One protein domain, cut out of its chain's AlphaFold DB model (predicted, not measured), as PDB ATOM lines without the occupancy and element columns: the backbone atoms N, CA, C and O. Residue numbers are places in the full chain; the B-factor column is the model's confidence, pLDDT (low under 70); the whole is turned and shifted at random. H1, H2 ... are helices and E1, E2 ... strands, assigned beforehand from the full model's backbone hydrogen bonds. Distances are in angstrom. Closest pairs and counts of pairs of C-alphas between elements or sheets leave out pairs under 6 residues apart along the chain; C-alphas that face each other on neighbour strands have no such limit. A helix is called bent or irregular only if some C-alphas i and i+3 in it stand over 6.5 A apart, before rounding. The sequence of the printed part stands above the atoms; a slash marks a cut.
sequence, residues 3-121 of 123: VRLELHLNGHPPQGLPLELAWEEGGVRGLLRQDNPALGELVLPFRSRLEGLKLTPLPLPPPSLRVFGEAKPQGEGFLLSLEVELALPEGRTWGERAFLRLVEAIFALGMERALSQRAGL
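Overview. This is residues 3 to 121 of the 123 residues of an uncharacterized protein of Thermus arciformis (UniProt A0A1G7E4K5). One antiparallel sheet of seven strands is bent back on itself like part of a barrel, and its curl wraps round one long helix, H1, which packs on it with residues 103 to 118. Its two leaves, E1 E7 E6 and E4 E3 E2, face each other, with the short strand E5 as the hinge. The printed part has 119 residues, with seven named strands and then one named helix along the chain; the sheet's order is E1 E7 E6 E5 E4 E3 E2, and the class is mixed, helices and strands. The whole is compact, with a radius of gyration of the C-alphas of 15.1 A, and its outline of 50 by 32 by 18 A is only just elongated.

Along the chain. E1, residues 3 to 9, begins at C-alpha 3 (138.310, 108.219, 159.672) and is 18.7 A long. E2 is residues 19 to 24, E3 is residues 27 to 36, 29.2 A long, and E4, residues 40 to 51, is the longest strand, 35.4 A from C-alpha 40 (151.768, 111.783, 176.771) to C-alpha 51. E5 is residues 54 to 57. E6, residues 64 to 74, measures 29.6 A, and E7, residues 77 to 87, 30.1 A. H1, residues 94 to 119, runs 37.8 A and ends at C-alpha 119 (137.056, 93.597, 163.371).

Arrangement. E1 and E2 are the edge strands. E1 and E7 are antiparallel at 152 degrees, with N 5 and O 82 at 2.8 A. E6 and E7 form a hairpin, with N 70 and O 81 at 2.8 A. In the hairpin of E5 and E6, N 55 and O 69 are 2.8 A apart; in that of E4 and E5, at 133 degrees, N 51 and O 54 are 2.8 A apart. The hairpins E3 and E4, with N 32 and O 44 at 2.9 A, and E2 and E3, with N 22 and O 29 at 2.9 A, follow. E2 to E7 form a meander, each strand the antiparallel neighbour of the one before. Between the leaves, the closest C-alphas of E4 and E6 are those of Leu 44 and Ser 64, 4.8 A. H1 is on the sheet; its closest C-alphas to E3 are Gly 110 and Gln 34, 6.8 A, and to E1 Leu 115 and Leu 5, 7.4 A. In H1, 21 of 22 O i to N i+4 pairs are within hydrogen-bond range.

Size, cuts and confidence. The C-alphas farthest apart are those of Gly 75 and Thr 93, 51.2 A. The printed part has no cut, and no link is long. Mean pLDDT of the printed part is 81.0; residues 5 to 17, residue 76 and residues 116 to 121 are under 70.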
ATOM      1  N   VAL A   3     138.434 109.651 159.352       72.44
ATOM      2  CA  VAL A   3     138.310 108.219 159.672       72.44
ATOM      3  C   VAL A   3     136.841 107.859 159.829       72.44
ATOM      4  O   VAL A   3     136.110 108.584 160.496       72.44
ATOM      5  N   ARG A   4     136.401 106.733 159.259       71.56
ATOM      6  CA  ARG A   4     135.033 106.232 159.427       71.56
ATOM      7  C   ARG A   4     134.969 105.152 160.509       71.56
ATOM      8  O   ARG A   4     135.826 104.276 160.553       71.56
ATOM      9  N   LEU A   5     133.950 105.211 161.359       68.12
ATOM     10  CA  LEU A   5     133.672 104.266 162.438       68.12
ATOM     11  C   LEU A   5     132.247 103.732 162.288       68.12
ATOM     12  O   LEU A   5     131.334 104.497 161.990       68.12
ATOM     13  N   GLU A   6     132.041 102.449 162.568       64.69
ATOM     14  CA  GLU A   6     130.701 101.882 162.736       64.69
ATOM     15  C   GLU A   6     130.508 101.413 164.177       64.69
ATOM     16  O   GLU A   6     131.253 100.572 164.690       64.69
ATOM     17  N   LEU A   7     129.515 101.994 164.851       67.88
ATOM     18  CA  LEU A   7     129.205 101.726 166.248       67.88
ATOM     19  C   LEU A   7     127.796 101.175 166.392       67.88
ATOM     20  O   LEU A   7     126.825 101.809 166.003       67.88
ATOM     21  N   HIS A   8     127.697 100.009 167.014       63.84
ATOM     22  CA  HIS A   8     126.427  99.429 167.424       63.84
ATOM     23  C   HIS A   8     126.138  99.911 168.842       63.84
ATOM     24  O   HIS A   8     126.865  99.566 169.776       63.84
ATOM     25  N   LEU A   9     125.107 100.733 168.993       62.53
ATOM     26  CA  LEU A   9     124.608 101.176 170.285       62.53
ATOM     27  C   LEU A   9     123.420 100.303 170.676       62.53
ATOM     28  O   LEU A   9     122.271 100.613 170.368       62.53
ATOM     29  N   ASN A  10     123.720  99.218 171.385       58.06
ATOM     30  CA  ASN A  10     122.722  98.302 171.942       58.06
ATOM     31  C   ASN A  10     122.390  98.663 173.404       58.06
ATOM     32  O   ASN A  10     122.279  97.778 174.237       58.06
ATOM     33  N   GLY A  11     122.331  99.954 173.753       51.69
ATOM     34  CA  GLY A  11     122.079 100.407 175.134       51.69
ATOM     35  C   GLY A  11     123.308 100.464 176.060       51.69
ATOM     36  O   GLY A  11     123.177 100.847 177.218       51.69
ATOM     37  N   HIS A  12     124.507 100.159 175.555       52.03
ATOM     38  CA  HIS A  12     125.781 100.262 176.286       52.03
ATOM     39  C   HIS A  12     126.791 101.097 175.479       52.03
ATOM     40  O   HIS A  12     126.760 101.043 174.244       52.03
ATOM     41  N   PRO A  13     127.697 101.851 176.132       56.56
ATOM     42  CA  PRO A  13     128.760 102.567 175.433       56.56
ATOM     43  C   PRO A  13     129.669 101.589 174.665       56.56
ATOM     44  O   PRO A  13     129.869 100.455 175.111       56.56
ATOM     45  N   PRO A  14     130.227 102.000 173.509       62.22
ATOM     46  CA  PRO A  14     131.105 101.148 172.719       62.22
ATOM     47  C   PRO A  14     132.355 100.784 173.528       62.22
ATOM     48  O   PRO A  14     133.173 101.642 173.848       62.22
ATOM     49  N   GLN A  15     132.509  99.501 173.850       57.19
ATOM     50  CA  GLN A  15     133.689  98.995 174.548       57.19
ATOM     51  C   GLN A  15     134.889  98.936 173.588       57.19
ATOM     52  O   GLN A  15     134.729  98.640 172.402       57.19
ATOM     53  N   GLY A  16     136.090  99.243 174.092       60.88
ATOM     54  CA  GLY A  16     137.346  99.168 173.330       60.88
ATOM     55  C   GLY A  16     137.680 100.392 172.468       60.88
ATOM     56  O   GLY A  16     138.735 100.412 171.839       60.88
ATOM     57  N   LEU A  17     136.831 101.427 172.452       66.69
ATOM     58  CA  LEU A  17     137.216 102.721 171.895       66.69
ATOM     59  C   LEU A  17     137.793 103.631 172.988       66.69
ATOM     60  O   LEU A  17     137.230 103.677 174.082       66.69
ATOM     61  N   PRO A  18     138.837 104.423 172.686       73.56
ATOM     62  CA  PRO A  18     139.332 105.489 173.559       73.56
ATOM     63  C   PRO A  18     138.361 106.686 173.619       73.56
ATOM     64  O   PRO A  18     138.777 107.831 173.476       73.56
ATOM     65  N   LEU A  19     137.054 106.438 173.719       75.31
ATOM     66  CA  LEU A  19     136.001 107.417 173.481       75.31
ATOM     67  C   LEU A  19     135.081 107.517 174.698       75.31
ATOM     68  O   LEU A  19     134.359 106.579 175.032       75.31
ATOM     69  N   GLU A  20     135.065 108.685 175.324       81.56
ATOM     70  CA  GLU A  20     134.088 109.041 176.346       81.56
ATOM     71  C   GLU A  20     132.917 109.753 175.673       81.56
ATOM     72  O   GLU A  20     133.116 110.723 174.943       81.56
ATOM     73  N   LEU A  21     131.696 109.271 175.906       78.56
ATOM     74  CA  LEU A  21     130.474 109.777 175.284       78.56
ATOM     75  C   LEU A  21     129.467 110.207 176.345       78.56
ATOM     76  O   LEU A  21     129.175 109.453 177.270       78.56
ATOM     77  N   ALA A  22     128.878 111.383 176.155       78.75
ATOM     78  CA  ALA A  22     127.725 111.844 176.911       78.75
ATOM     79  C   ALA A  22     126.650 112.368 175.955       78.75
ATOM     80  O   ALA A  22     126.920 113.196 175.079       78.75
ATOM     81  N   TRP A  23     125.425 111.887 176.148       76.44
ATOM     82  CA  TRP A  23     124.243 112.421 175.482       76.44
ATOM     83  C   TRP A  23     123.814 113.710 176.180       76.44
ATOM     84  O   TRP A  23     123.719 113.757 177.406       76.44
ATOM     85  N   GLU A  24     123.566 114.753 175.397       77.12
ATOM     86  CA  GLU A  24     122.972 116.009 175.855       77.12
ATOM     87  C   GLU A  24     121.666 116.253 175.092       77.12
ATOM     88  O   GLU A  24     121.432 115.655 174.037       77.12
ATOM     89  N   GLU A  25     120.815 117.152 175.589       74.50
ATOM     90  CA  GLU A  25     119.610 117.555 174.860       74.50
ATOM     91  C   GLU A  25     119.979 118.069 173.458       74.50
ATOM     92  O   GLU A  25     120.648 119.091 173.290       74.50
ATOM     93  N   GLY A  26     119.563 117.318 172.434       78.62
ATOM     94  CA  GLY A  26     119.798 117.644 171.029       78.62
ATOM     95  C   GLY A  26     121.159 117.226 170.462       78.62
ATOM     96  O   GLY A  26     121.490 117.653 169.355       78.62
ATOM     97  N   GLY A  27     121.969 116.407 171.149       82.88
ATOM     98  CA  GLY A  27     123.248 115.972 170.580       82.88
ATOM     99  C   GLY A  27     124.115 115.045 171.429       82.88
ATOM    100  O   GLY A  27     123.691 114.456 172.419       82.88
ATOM    101  N   VAL A  28     125.369 114.922 170.998       84.94
ATOM    102  CA  VAL A  28     126.411 114.101 171.620       84.94
ATOM    103  C   VAL A  28     127.637 114.967 171.865       84.94
ATOM    104  O   VAL A  28     128.079 115.704 170.982       84.94
ATOM    105  N   ARG A  29     128.233 114.849 173.049       88.31
ATOM    106  CA  ARG A  29     129.573 115.368 173.329       88.31
ATOM    107  C   ARG A  29     130.487 114.246 173.776       88.31
ATOM    108  O   ARG A  29     130.022 113.230 174.295       88.31
ATOM    109  N   GLY A  30     131.783 114.456 173.636       88.69
ATOM    110  CA  GLY A  30     132.733 113.465 174.090       88.69
ATOM    111  C   GLY A  30     134.180 113.900 174.031       88.69
ATOM    112  O   GLY A  30     134.514 115.012 173.614       88.69
ATOM    113  N   LEU A  31     135.030 112.979 174.466       88.94
ATOM    114  CA  LEU A  31     136.479 113.103 174.463       88.94
ATOM    115  C   LEU A  31     137.057 111.841 173.836       88.94
ATOM    116  O   LEU A  31     136.655 110.735 174.188       88.94
ATOM    117  N   LEU A  32     138.011 112.007 172.928       87.38
ATOM    118  CA  LEU A  32     138.886 110.922 172.511       87.38
ATOM    119  C   LEU A  32     140.205 111.037 173.279       87.38
ATOM    120  O   LEU A  32     140.837 112.090 173.223       87.38
ATOM    121  N   ARG A  33     140.595 109.985 174.004       87.75
ATOM    122  CA  ARG A  33     141.799 109.963 174.850       87.75
ATOM    123  C   ARG A  33     142.771 108.888 174.400       87.75
ATOM    124  O   ARG A  33     142.492 107.702 174.530       87.75
ATOM    125  N   GLN A  34     143.911 109.291 173.861       84.06
ATOM    126  CA  GLN A  34     144.933 108.360 173.394       84.06
ATOM    127  C   GLN A  34     146.233 108.575 174.150       84.06
ATOM    128  O   GLN A  34     146.862 109.620 174.016       84.06
ATOM    129  N   ASP A  35     146.675 107.552 174.871       82.12
ATOM    130  CA  ASP A  35     148.009 107.549 175.453       82.12
ATOM    131  C   ASP A  35     149.067 107.317 174.373       82.12
ATOM    132  O   ASP A  35     149.023 106.342 173.613       82.12
ATOM    133  N   ASN A  36     150.054 108.208 174.318       81.56
ATOM    134  CA  ASN A  36     151.223 108.066 173.474       81.56
ATOM    135  C   ASN A  36     152.511 108.132 174.313       81.56
ATOM    136  O   ASN A  36     152.747 109.132 174.987       81.56
ATOM    137  N   PRO A  37     153.410 107.137 174.220       75.88
ATOM    138  CA  PRO A  37     154.650 107.127 174.997       75.88
ATOM    139  C   PRO A  37     155.564 108.343 174.782       75.88
ATOM    140  O   PRO A  37     156.340 108.679 175.671       75.88
ATOM    141  N   ALA A  38     155.506 108.983 173.611       75.81
ATOM    142  CA  ALA A  38     156.361 110.117 173.264       75.81
ATOM    143  C   ALA A  38     155.711 111.481 173.545       75.81
ATOM    144  O   ALA A  38     156.428 112.438 173.828       75.81
ATOM    145  N   LEU A  39     154.381 111.587 173.450       76.31
ATOM    146  CA  LEU A  39     153.650 112.855 173.600       76.31
ATOM    147  C   LEU A  39     152.781 112.946 174.863       76.31
ATOM    148  O   LEU A  39     152.194 113.995 175.111       76.31
ATOM    149  N   GLY A  40     152.710 111.883 175.662       84.06
ATOM    150  CA  GLY A  40     151.768 111.783 176.771       84.06
ATOM    151  C   GLY A  40     150.343 111.517 176.285       84.06
ATOM    152  O   GLY A  40     150.136 110.890 175.244       84.06
ATOM    153  N   GLU A  41     149.356 111.978 177.047       85.81
ATOM    154  CA  GLU A  41     147.940 111.800 176.724       85.81
ATOM    155  C   GLU A  41     147.473 112.844 175.696       85.81
ATOM    156  O   GLU A  41     147.576 114.055 175.903       85.81
ATOM    157  N   LEU A  42     146.923 112.372 174.579       86.31
ATOM    158  CA  LEU A  42     146.244 113.191 173.585       86.31
ATOM    159  C   LEU A  42     144.742 113.198 173.878       86.31
ATOM    160  O   LEU A  42     144.059 112.197 173.661       86.31
ATOM    161  N   VAL A  43     144.228 114.344 174.330       89.81
ATOM    162  CA  VAL A  43     142.804 114.553 174.622       89.81
ATOM    163  C   VAL A  43     142.177 115.423 173.538       89.81
ATOM    164  O   VAL A  43     142.531 116.590 173.380       89.81
ATOM    165  N   LEU A  44     141.229 114.858 172.793       91.94
ATOM    166  CA  LEU A  44     140.586 115.518 171.662       91.94
ATOM    167  C   LEU A  44     139.071 115.630 171.885       91.94
ATOM    168  O   LEU A  44     138.344 114.645 171.715       91.94
ATOM    169  N   PRO A  45     138.572 116.818 172.270       94.19
ATOM    170  CA  PRO A  45     137.153 117.030 172.496       94.19
ATOM    171  C   PRO A  45     136.369 117.102 171.197       94.19
ATOM    172  O   PRO A  45     136.863 117.559 170.163       94.19
ATOM    173  N   PHE A  46     135.103 116.709 171.277       92.94
ATOM    174  CA  PHE A  46     134.143 116.913 170.207       92.94
ATOM    175  C   PHE A  46     132.747 117.170 170.739       92.94
ATOM    176  O   PHE A  46     132.377 116.789 171.854       92.94
ATOM    177  N   ARG A  47     131.952 117.811 169.891       92.31
ATOM    178  CA  ARG A  47     130.535 118.023 170.124       92.31
ATOM    179  C   ARG A  47     129.816 117.962 168.792       92.31
ATOM    180  O   ARG A  47     130.276 118.560 167.824       92.31
ATOM    181  N   SER A  48     128.687 117.277 168.764       91.19
ATOM    182  CA  SER A  48     127.856 117.124 167.580       91.19
ATOM    183  C   SER A  48     126.394 117.298 167.952       91.19
ATOM    184  O   SER A  48     125.949 116.847 169.004       91.19
ATOM    185  N   ARG A  49     125.641 117.960 167.084       91.25
ATOM    186  CA  ARG A  49     124.187 118.037 167.165       91.25
ATOM    187  C   ARG A  49     123.585 116.831 166.457       91.25
ATOM    188  O   ARG A  49     124.107 116.397 165.432       91.25
ATOM    189  N   LEU A  50     122.491 116.311 166.999       85.88
ATOM    190  CA  LEU A  50     121.674 115.295 166.352       85.88
ATOM    191  C   LEU A  50     120.450 115.968 165.720       85.88
ATOM    192  O   LEU A  50     119.597 116.508 166.420       85.88
ATOM    193  N   GLU A  51     120.369 115.933 164.396       88.00
ATOM    194  CA  GLU A  51     119.243 116.441 163.614       88.00
ATOM    195  C   GLU A  51     118.546 115.252 162.943       88.00
ATOM    196  O   GLU A  51     119.007 114.711 161.935       88.00
ATOM    197  N   GLY A  52     117.457 114.783 163.560       86.12
ATOM    198  CA  GLY A  52     116.807 113.529 163.184       86.12
ATOM    199  C   GLY A  52     117.743 112.342 163.410       86.12
ATOM    200  O   GLY A  52     118.022 111.971 164.545       86.12
ATOM    201  N   LEU A  53     118.241 111.762 162.318       84.94
ATOM    202  CA  LEU A  53     119.198 110.654 162.331       84.94
ATOM    203  C   LEU A  53     120.623 111.083 161.961       84.94
ATOM    204  O   LEU A  53     121.503 110.240 161.835       84.94
ATOM    205  N   LYS A  54     120.879 112.376 161.760       89.12
ATOM    206  CA  LYS A  54     122.176 112.870 161.297       89.12
ATOM    207  C   LYS A  54     122.935 113.559 162.422       89.12
ATOM    208  O   LYS A  54     122.394 114.437 163.086       89.12
ATOM    209  N   LEU A  55     124.201 113.196 162.598       88.81
ATOM    210  CA  LEU A  55     125.136 113.879 163.484       88.81
ATOM    211  C   LEU A  55     125.932 114.917 162.690       88.81
ATOM    212  O   LEU A  55     126.625 114.584 161.725       88.81
ATOM    213  N   THR A  56     125.843 116.176 163.111       92.56
ATOM    214  CA  THR A  56     126.588 117.303 162.538       92.56
ATOM    215  C   THR A  56     127.508 117.906 163.601       92.56
ATOM    216  O   THR A  56     127.065 118.162 164.719       92.56
ATOM    217  N   PRO A  57     128.801 118.124 163.316       93.94
ATOM    218  CA  PRO A  57     129.724 118.647 164.310       93.94
ATOM    219  C   PRO A  57     129.415 120.107 164.629       93.94
ATOM    220  O   PRO A  57     129.153 120.920 163.741       93.94
ATOM    221  N   LEU A  58     129.518 120.446 165.907       93.00
ATOM    222  CA  LEU A  58     129.557 121.821 166.376       93.00
ATOM    223  C   LEU A  58     131.017 122.299 166.400       93.00
ATOM    224  O   LEU A  58     131.912 121.525 166.750       93.00
ATOM    225  N   PRO A  59     131.284 123.558 166.020       90.75
ATOM    226  CA  PRO A  59     132.642 124.081 165.991       90.75
ATOM    227  C   PRO A  59     133.231 124.134 167.404       90.75
ATOM    228  O   PRO A  59     132.603 124.645 168.331       90.75
ATOM    229  N   LEU A  60     134.458 123.636 167.540       92.44
ATOM    230  CA  LEU A  60     135.280 123.730 168.744       92.44
ATOM    231  C   LEU A  60     136.657 124.309 168.383       92.44
ATOM    232  O   LEU A  60     137.095 124.156 167.237       92.44
ATOM    233  N   PRO A  61     137.335 124.986 169.327       92.75
ATOM    234  CA  PRO A  61     138.707 125.427 169.117       92.75
ATOM    235  C   PRO A  61     139.641 124.211 168.986       92.75
ATOM    236  O   PRO A  61     139.476 123.242 169.730       92.75
ATOM    237  N   PRO A  62     140.627 124.245 168.073       91.69
ATOM    238  CA  PRO A  62     141.596 123.166 167.956       91.69
ATOM    239  C   PRO A  62     142.556 123.142 169.167       91.69
ATOM    240  O   PRO A  62     142.845 124.199 169.733       91.69
ATOM    241  N   PRO A  63     143.119 121.973 169.526       91.50
ATOM    242  CA  PRO A  63     142.909 120.677 168.884       91.50
ATOM    243  C   PRO A  63     141.564 120.049 169.283       91.50
ATOM    244  O   PRO A  63     141.214 119.989 170.459       91.50
ATOM    245  N   SER A  64     140.799 119.576 168.298       94.25
ATOM    246  CA  SER A  64     139.472 118.985 168.513       94.25
ATOM    247  C   SER A  64     139.134 117.968 167.423       94.25
ATOM    248  O   SER A  64     139.817 117.892 166.400       94.25
ATOM    249  N   LEU A  65     138.049 117.212 167.596       92.94
ATOM    250  CA  LEU A  65     137.473 116.399 166.524       92.94
ATOM    251  C   LEU A  65     136.181 117.017 166.007       92.94
ATOM    252  O   LEU A  65     135.364 117.552 166.757       92.94
ATOM    253  N   ARG A  66     135.971 116.873 164.704       92.75
ATOM    254  CA  ARG A  66     134.670 117.044 164.066       92.75
ATOM    255  C   ARG A  66     134.097 115.658 163.837       92.75
ATOM    256  O   ARG A  66     134.658 114.884 163.068       92.75
ATOM    257  N   VAL A  67     133.004 115.350 164.523       89.88
ATOM    258  CA  VAL A  67     132.323 114.060 164.406       89.88
ATOM    259  C   VAL A  67     131.032 114.253 163.624       89.88
ATOM    260  O   VAL A  67     130.078 114.872 164.096       89.88
ATOM    261  N   PHE A  68     131.027 113.727 162.411       89.69
ATOM    262  CA  PHE A  68     129.854 113.585 161.566       89.69
ATOM    263  C   PHE A  68     129.292 112.180 161.731       89.69
ATOM    264  O   PHE A  68     129.997 111.270 162.164       89.69
ATOM    265  N   GLY A  69     128.045 111.976 161.329       86.44
ATOM    266  CA  GLY A  69     127.553 110.620 161.181       86.44
ATOM    267  C   GLY A  69     126.083 110.500 160.848       86.44
ATOM    268  O   GLY A  69     125.360 111.486 160.721       86.44
ATOM    269  N   GLU A  70     125.655 109.254 160.738       85.56
ATOM    270  CA  GLU A  70     124.273 108.854 160.531       85.56
ATOM    271  C   GLU A  70     123.932 107.721 161.495       85.56
ATOM    272  O   GLU A  70     124.695 106.766 161.640       85.56
ATOM    273  N   ALA A  71     122.777 107.822 162.137       79.44
ATOM    274  CA  ALA A  71     122.172 106.782 162.939       79.44
ATOM    275  C   ALA A  71     121.144 106.032 162.094       79.44
ATOM    276  O   ALA A  71     120.260 106.633 161.495       79.44
ATOM    277  N   LYS A  72     121.228 104.707 162.051       80.69
ATOM    278  CA  LYS A  72     120.210 103.854 161.436       80.69
ATOM    279  C   LYS A  72     119.632 102.937 162.504       80.69
ATOM    280  O   LYS A  72     120.412 102.332 163.236       80.69
ATOM    281  N   PRO A  73     118.302 102.818 162.629       77.31
ATOM    282  CA  PRO A  73     117.722 101.823 163.520       77.31
ATOM    283  C   PRO A  73     118.127 100.417 163.050       77.31
ATOM    284  O   PRO A  73     118.062 100.113 161.858       77.31
ATOM    285  N   GLN A  74     118.569  99.573 163.980       77.56
ATOM    286  CA  GLN A  74     118.954  98.186 163.725       77.56
ATOM    287  C   GLN A  74     118.480  97.312 164.893       77.56
ATOM    288  O   GLN A  74     119.064  97.335 165.975       77.56
ATOM    289  N   GLY A  75     117.416  96.533 164.672       74.62
ATOM    290  CA  GLY A  75     116.784  95.743 165.732       74.62
ATOM    291  C   GLY A  75     116.259  96.637 166.861       74.62
ATOM    292  O   GLY A  75     115.559  97.611 166.598       74.62
ATOM    293  N   GLU A  76     116.630  96.323 168.103       69.56
ATOM    294  CA  GLU A  76     116.298  97.115 169.299       69.56
ATOM    295  C   GLU A  76     117.270  98.289 169.554       69.56
ATOM    296  O   GLU A  76     117.140  98.993 170.554       69.56
ATOM    297  N   GLY A  77     118.254  98.517 168.673       70.75
ATOM    298  CA  GLY A  77     119.307  99.520 168.850       70.75
ATOM    299  C   GLY A  77     119.538 100.420 167.635       70.75
ATOM    300  O   GLY A  77     118.739 100.475 166.696       70.75
ATOM    301  N   PHE A  78     120.667 101.132 167.651       70.81
ATOM    302  CA  PHE A  78     121.104 101.987 166.545       70.81
ATOM    303  C   PHE A  78     122.485 101.582 166.031       70.81
ATOM    304  O   PHE A  78     123.423 101.393 166.805       70.81
ATOM    305  N   LEU A  79     122.622 101.540 164.710       77.31
ATOM    306  CA  LEU A  79     123.897 101.524 164.013       77.31
ATOM    307  C   LEU A  79     124.304 102.963 163.685       77.31
ATOM    308  O   LEU A  79     123.670 103.622 162.864       77.31
ATOM    309  N   LEU A  80     125.371 103.451 164.309       75.44
ATOM    310  CA  LEU A  80     125.986 104.733 163.986       75.44
ATOM    311  C   LEU A  80     127.121 104.535 162.981       75.44
ATOM    312  O   LEU A  80     128.122 103.897 163.294       75.44
ATOM    313  N   SER A  81     127.008 105.136 161.802       82.19
ATOM    314  CA  SER A  81     128.139 105.382 160.904       82.19
ATOM    315  C   SER A  81     128.706 106.761 161.219       82.19
ATOM    316  O   SER A  81     128.069 107.754 160.888       82.19
ATOM    317  N   LEU A  82     129.874 106.844 161.852       83.75
ATOM    318  CA  LEU A  82     130.532 108.111 162.175       83.75
ATOM    319  C   LEU A  82     131.696 108.390 161.226       83.75
ATOM    320  O   LEU A  82     132.428 107.478 160.860       83.75
ATOM    321  N   GLU A  83     131.915 109.652 160.884       87.06
ATOM    322  CA  GLU A  83     133.141 110.145 160.255       87.06
ATOM    323  C   GLU A  83     133.796 111.146 161.208       87.06
ATOM    324  O   GLU A  83     133.182 112.122 161.634       87.06
ATOM    325  N   VAL A  84     135.043 110.882 161.578       87.19
ATOM    326  CA  VAL A  84     135.820 111.660 162.539       87.19
ATOM    327  C   VAL A  84     136.933 112.377 161.798       87.19
ATOM    328  O   VAL A  84     137.780 111.742 161.172       87.19
ATOM    329  N   GLU A  85     136.950 113.701 161.885       90.38
ATOM    330  CA  GLU A  85     137.989 114.550 161.313       90.38
ATOM    331  C   GLU A  85     138.782 115.239 162.426       90.38
ATOM    332  O   GLU A  85     138.208 115.908 163.286       90.38
ATOM    333  N   LEU A  86     140.108 115.094 162.396       91.81
ATOM    334  CA  LEU A  86     141.003 115.801 163.309       91.81
ATOM    335  C   LEU A  86     141.175 117.258 162.859       91.81
ATOM    336  O   LEU A  86     141.628 117.509 161.740       91.81
ATOM    337  N   ALA A  87     140.855 118.197 163.749       93.25
ATOM    338  CA  ALA A  87     141.091 119.623 163.575       93.25
ATOM    339  C   ALA A  87     142.287 120.056 164.434       93.25
ATOM    340  O   ALA A  87     142.257 119.960 165.660       93.25
ATOM    341  N   LEU A  88     143.334 120.548 163.777       91.94
ATOM    342  CA  LEU A  88     144.564 121.030 164.401       91.94
ATOM    343  C   LEU A  88     144.714 122.544 164.206       91.94
ATOM    344  O   LEU A  88     144.135 123.092 163.264       91.94
ATOM    345  N   PRO A  89     145.467 123.234 165.082       90.69
ATOM    346  CA  PRO A  89     145.776 124.642 164.871       90.69
ATOM    347  C   PRO A  89     146.659 124.820 163.629       90.69
ATOM    348  O   PRO A  89     147.290 123.880 163.149       90.69
ATOM    349  N   GLU A  90     146.738 126.041 163.110       89.00
ATOM    350  CA  GLU A  90     147.649 126.350 162.009       89.00
ATOM    351  C   GLU A  90     149.102 126.401 162.503       89.00
ATOM    352  O   GLU A  90     149.437 127.170 163.404       89.00
ATOM    353  N   GLY A  91     149.979 125.600 161.894       89.38
ATOM    354  CA  GLY A  91     151.412 125.625 162.190       89.38
ATOM    355  C   GLY A  91     152.111 126.805 161.511       89.38
ATOM    356  O   GLY A  91     152.321 126.795 160.293       89.38
ATOM    357  N   ARG A  92     152.528 127.800 162.294       90.50
ATOM    358  CA  ARG A  92     153.208 129.020 161.833       90.50
ATOM    359  C   ARG A  92     154.689 128.760 161.574       90.50
ATOM    360  O   ARG A  92     155.231 129.186 160.553       90.50
ATOM    361  N   THR A  93     155.340 127.987 162.438       94.44
ATOM    362  CA  THR A  93     156.759 127.622 162.308       94.44
ATOM    363  C   THR A  93     156.954 126.229 161.699       94.44
ATOM    364  O   THR A  93     156.033 125.415 161.631       94.44
ATOM    365  N   TRP A  94     158.173 125.932 161.230       92.06
ATOM    366  CA  TRP A  94     158.506 124.586 160.743       92.06
ATOM    367  C   TRP A  94     158.367 123.531 161.849       92.06
ATOM    368  O   TRP A  94     157.797 122.471 161.600       92.06
ATOM    369  N   GLY A  95     158.814 123.852 163.070       92.62
ATOM    370  CA  GLY A  95     158.691 122.964 164.225       92.62
ATOM    371  C   GLY A  95     157.233 122.676 164.581       92.62
ATOM    372  O   GLY A  95     156.867 121.521 164.768       92.62
ATOM    373  N   GLU A  96     156.374 123.700 164.568       90.88
ATOM    374  CA  GLU A  96     154.932 123.523 164.771       90.88
ATOM    375  C   GLU A  96     154.325 122.623 163.695       90.88
ATOM    376  O   GLU A  96     153.613 121.678 164.015       90.88
ATOM    377  N   ARG A  97     154.647 122.839 162.414       92.44
ATOM    378  CA  ARG A  97     154.150 121.970 161.338       92.44
ATOM    379  C   ARG A  97     154.602 120.519 161.509       92.44
ATOM    380  O   ARG A  97     153.790 119.618 161.319       92.44
ATOM    381  N   ALA A  98     155.863 120.285 161.874       91.88
ATOM    382  CA  ALA A  98     156.383 118.940 162.118       91.88
ATOM    383  C   ALA A  98     155.676 118.261 163.302       91.88
ATOM    384  O   ALA A  98     155.279 117.100 163.202       91.88
ATOM    385  N   PHE A  99     155.451 118.999 164.389       90.06
ATOM    386  CA  PHE A  99     154.710 118.509 165.546       90.06
ATOM    387  C   PHE A  99     153.262 118.150 165.192       90.06
ATOM    388  O   PHE A  99     152.792 117.069 165.532       90.06
ATOM    389  N   LEU A 100     152.563 119.003 164.440       91.38
ATOM    390  CA  LEU A 100     151.192 118.722 164.011       91.38
ATOM    391  C   LEU A 100     151.107 117.465 163.138       91.38
ATOM    392  O   LEU A 100     150.203 116.657 163.332       91.38
ATOM    393  N   ARG A 101     152.080 117.238 162.247       90.56
ATOM    394  CA  ARG A 101     152.174 115.985 161.477       90.56
ATOM    395  C   ARG A 101     152.356 114.756 162.366       90.56
ATOM    396  O   ARG A 101     151.768 113.715 162.087       90.56
ATOM    397  N   LEU A 102     153.145 114.873 163.433       89.62
ATOM    398  CA  LEU A 102     153.314 113.797 164.409       89.62
ATOM    399  C   LEU A 102     151.988 113.490 165.123       89.62
ATOM    400  O   LEU A 102     151.621 112.323 165.242       89.62
ATOM    401  N   VAL A 103     151.243 114.521 165.535       89.12
ATOM    402  CA  VAL A 103     149.915 114.364 166.152       89.12
ATOM    403  C   VAL A 103     148.930 113.691 165.189       89.12
ATOM    404  O   VAL A 103     148.228 112.767 165.596       89.12
ATOM    405  N   GLU A 104     148.911 114.081 163.907       90.56
ATOM    406  CA  GLU A 104     148.089 113.414 162.882       90.56
ATOM    407  C   GLU A 104     148.409 111.915 162.773       90.56
ATOM    408  O   GLU A 104     147.494 111.092 162.733       90.56
ATOM    409  N   ALA A 105     149.695 111.551 162.754       88.69
ATOM    410  CA  ALA A 105     150.131 110.160 162.640       88.69
ATOM    411  C   ALA A 105     149.775 109.326 163.881       88.69
ATOM    412  O   ALA A 105     149.366 108.171 163.764       88.69
ATOM    413  N   ILE A 106     149.899 109.909 165.075       86.38
ATOM    414  CA  ILE A 106     149.525 109.246 166.331       86.38
ATOM    415  C   ILE A 106     148.019 108.997 166.375       86.38
ATOM    416  O   ILE A 106     147.596 107.883 166.689       86.38
ATOM    417  N   PHE A 107     147.228 110.003 165.997       87.06
ATOM    418  CA  PHE A 107     145.782 109.868 165.884       87.06
ATOM    419  C   PHE A 107     145.402 108.745 164.910       87.06
ATOM    420  O   PHE A 107     144.607 107.873 165.265       87.06
ATOM    421  N   ALA A 108     146.014 108.723 163.720       84.94
ATOM    422  CA  ALA A 108     145.803 107.688 162.710       84.94
ATOM    423  C   ALA A 108     146.033 106.282 163.273       84.94
ATOM    424  O   ALA A 108     145.141 105.437 163.234       84.94
ATOM    425  N   LEU A 109     147.206 106.069 163.869       83.31
ATOM    426  CA  LEU A 109     147.611 104.777 164.405       83.31
ATOM    427  C   LEU A 109     146.691 104.312 165.539       83.31
ATOM    428  O   LEU A 109     146.337 103.134 165.621       83.31
ATOM    429  N   GLY A 110     146.299 105.224 166.429       80.38
ATOM    430  CA  GLY A 110     145.386 104.893 167.518       80.38
ATOM    431  C   GLY A 110     143.981 104.545 167.013       80.38
ATOM    432  O   GLY A 110     143.364 103.614 167.530       80.38
ATOM    433  N   MET A 111     143.502 105.227 165.969       79.81
ATOM    434  CA  MET A 111     142.221 104.918 165.329       79.81
ATOM    435  C   MET A 111     142.242 103.580 164.587       79.81
ATOM    436  O   MET A 111     141.306 102.796 164.730       79.81
ATOM    437  N   GLU A 112     143.308 103.290 163.839       80.25
ATOM    438  CA  GLU A 112     143.494 102.001 163.163       80.25
ATOM    439  C   GLU A 112     143.484 100.849 164.167       80.25
ATOM    440  O   GLU A 112     142.738  99.891 163.993       80.25
ATOM    441  N   ARG A 113     144.230 100.967 165.273       77.56
ATOM    442  CA  ARG A 113     144.246  99.948 166.336       77.56
ATOM    443  C   ARG A 113     142.862  99.716 166.935       77.56
ATOM    444  O   ARG A 113     142.459  98.564 167.090       77.56
ATOM    445  N   ALA A 114     142.145 100.791 167.253       73.25
ATOM    446  CA  ALA A 114     140.795 100.724 167.805       73.25
ATOM    447  C   ALA A 114     139.804 100.049 166.833       73.25
ATOM    448  O   ALA A 114     138.967  99.248 167.245       73.25
ATOM    449  N   LEU A 115     139.932 100.323 165.532       71.62
ATOM    450  CA  LEU A 115     139.116  99.712 164.483       71.62
ATOM    451  C   LEU A 115     139.472  98.239 164.230       71.62
ATOM    452  O   LEU A 115     138.576  97.402 164.122       71.62
ATOM    453  N   SER A 116     140.760  97.895 164.173       68.56
ATOM    454  CA  SER A 116     141.221  96.522 163.935       68.56
ATOM    455  C   SER A 116     140.856  95.574 165.076       68.56
ATOM    456  O   SER A 116     140.471  94.436 164.818       68.56
ATOM    457  N   GLN A 117     140.904  96.035 166.331       62.75
ATOM    458  CA  GLN A 117     140.455  95.235 167.480       62.75
ATOM    459  C   GLN A 117     138.957  94.909 167.412       62.75
ATOM    460  O   GLN A 117     138.533  93.840 167.844       62.75
ATOM    461  N   ARG A 118     138.152  95.792 166.810       60.78
ATOM    462  CA  ARG A 118     136.708  95.598 166.637       60.78
ATOM    463  C   ARG A 118     136.379  94.615 165.509       60.78
ATOM    464  O   ARG A 118     135.432  93.848 165.639       60.78
ATOM    465  N   ALA A 119     137.182  94.588 164.444       52.94
ATOM    466  CA  ALA A 119     137.056  93.597 163.371       52.94
ATOM    467  C   ALA A 119     137.420  92.164 163.823       52.94
ATOM    468  O   ALA A 119     137.017  91.202 163.178       52.94
ATOM    469  N   GLY A 120     138.151  92.018 164.937       39.25
ATOM    470  CA  GLY A 120     138.547  90.727 165.512       39.25
ATOM    471  C   GLY A 120     137.547  90.090 166.488       39.25
ATOM    472  O   GLY A 120     137.799  88.979 166.942       39.25
ATOM    473  N   LEU A 121     136.428  90.750 166.816       39.28
ATOM    474  CA  LEU A 121     135.399  90.243 167.745       39.28
ATOM    475  C   LEU A 121     134.153  89.682 167.031       39.28
ATOM    476  O   LEU A 121     133.057  89.676 167.583       39.28
TER     477      LEU A 121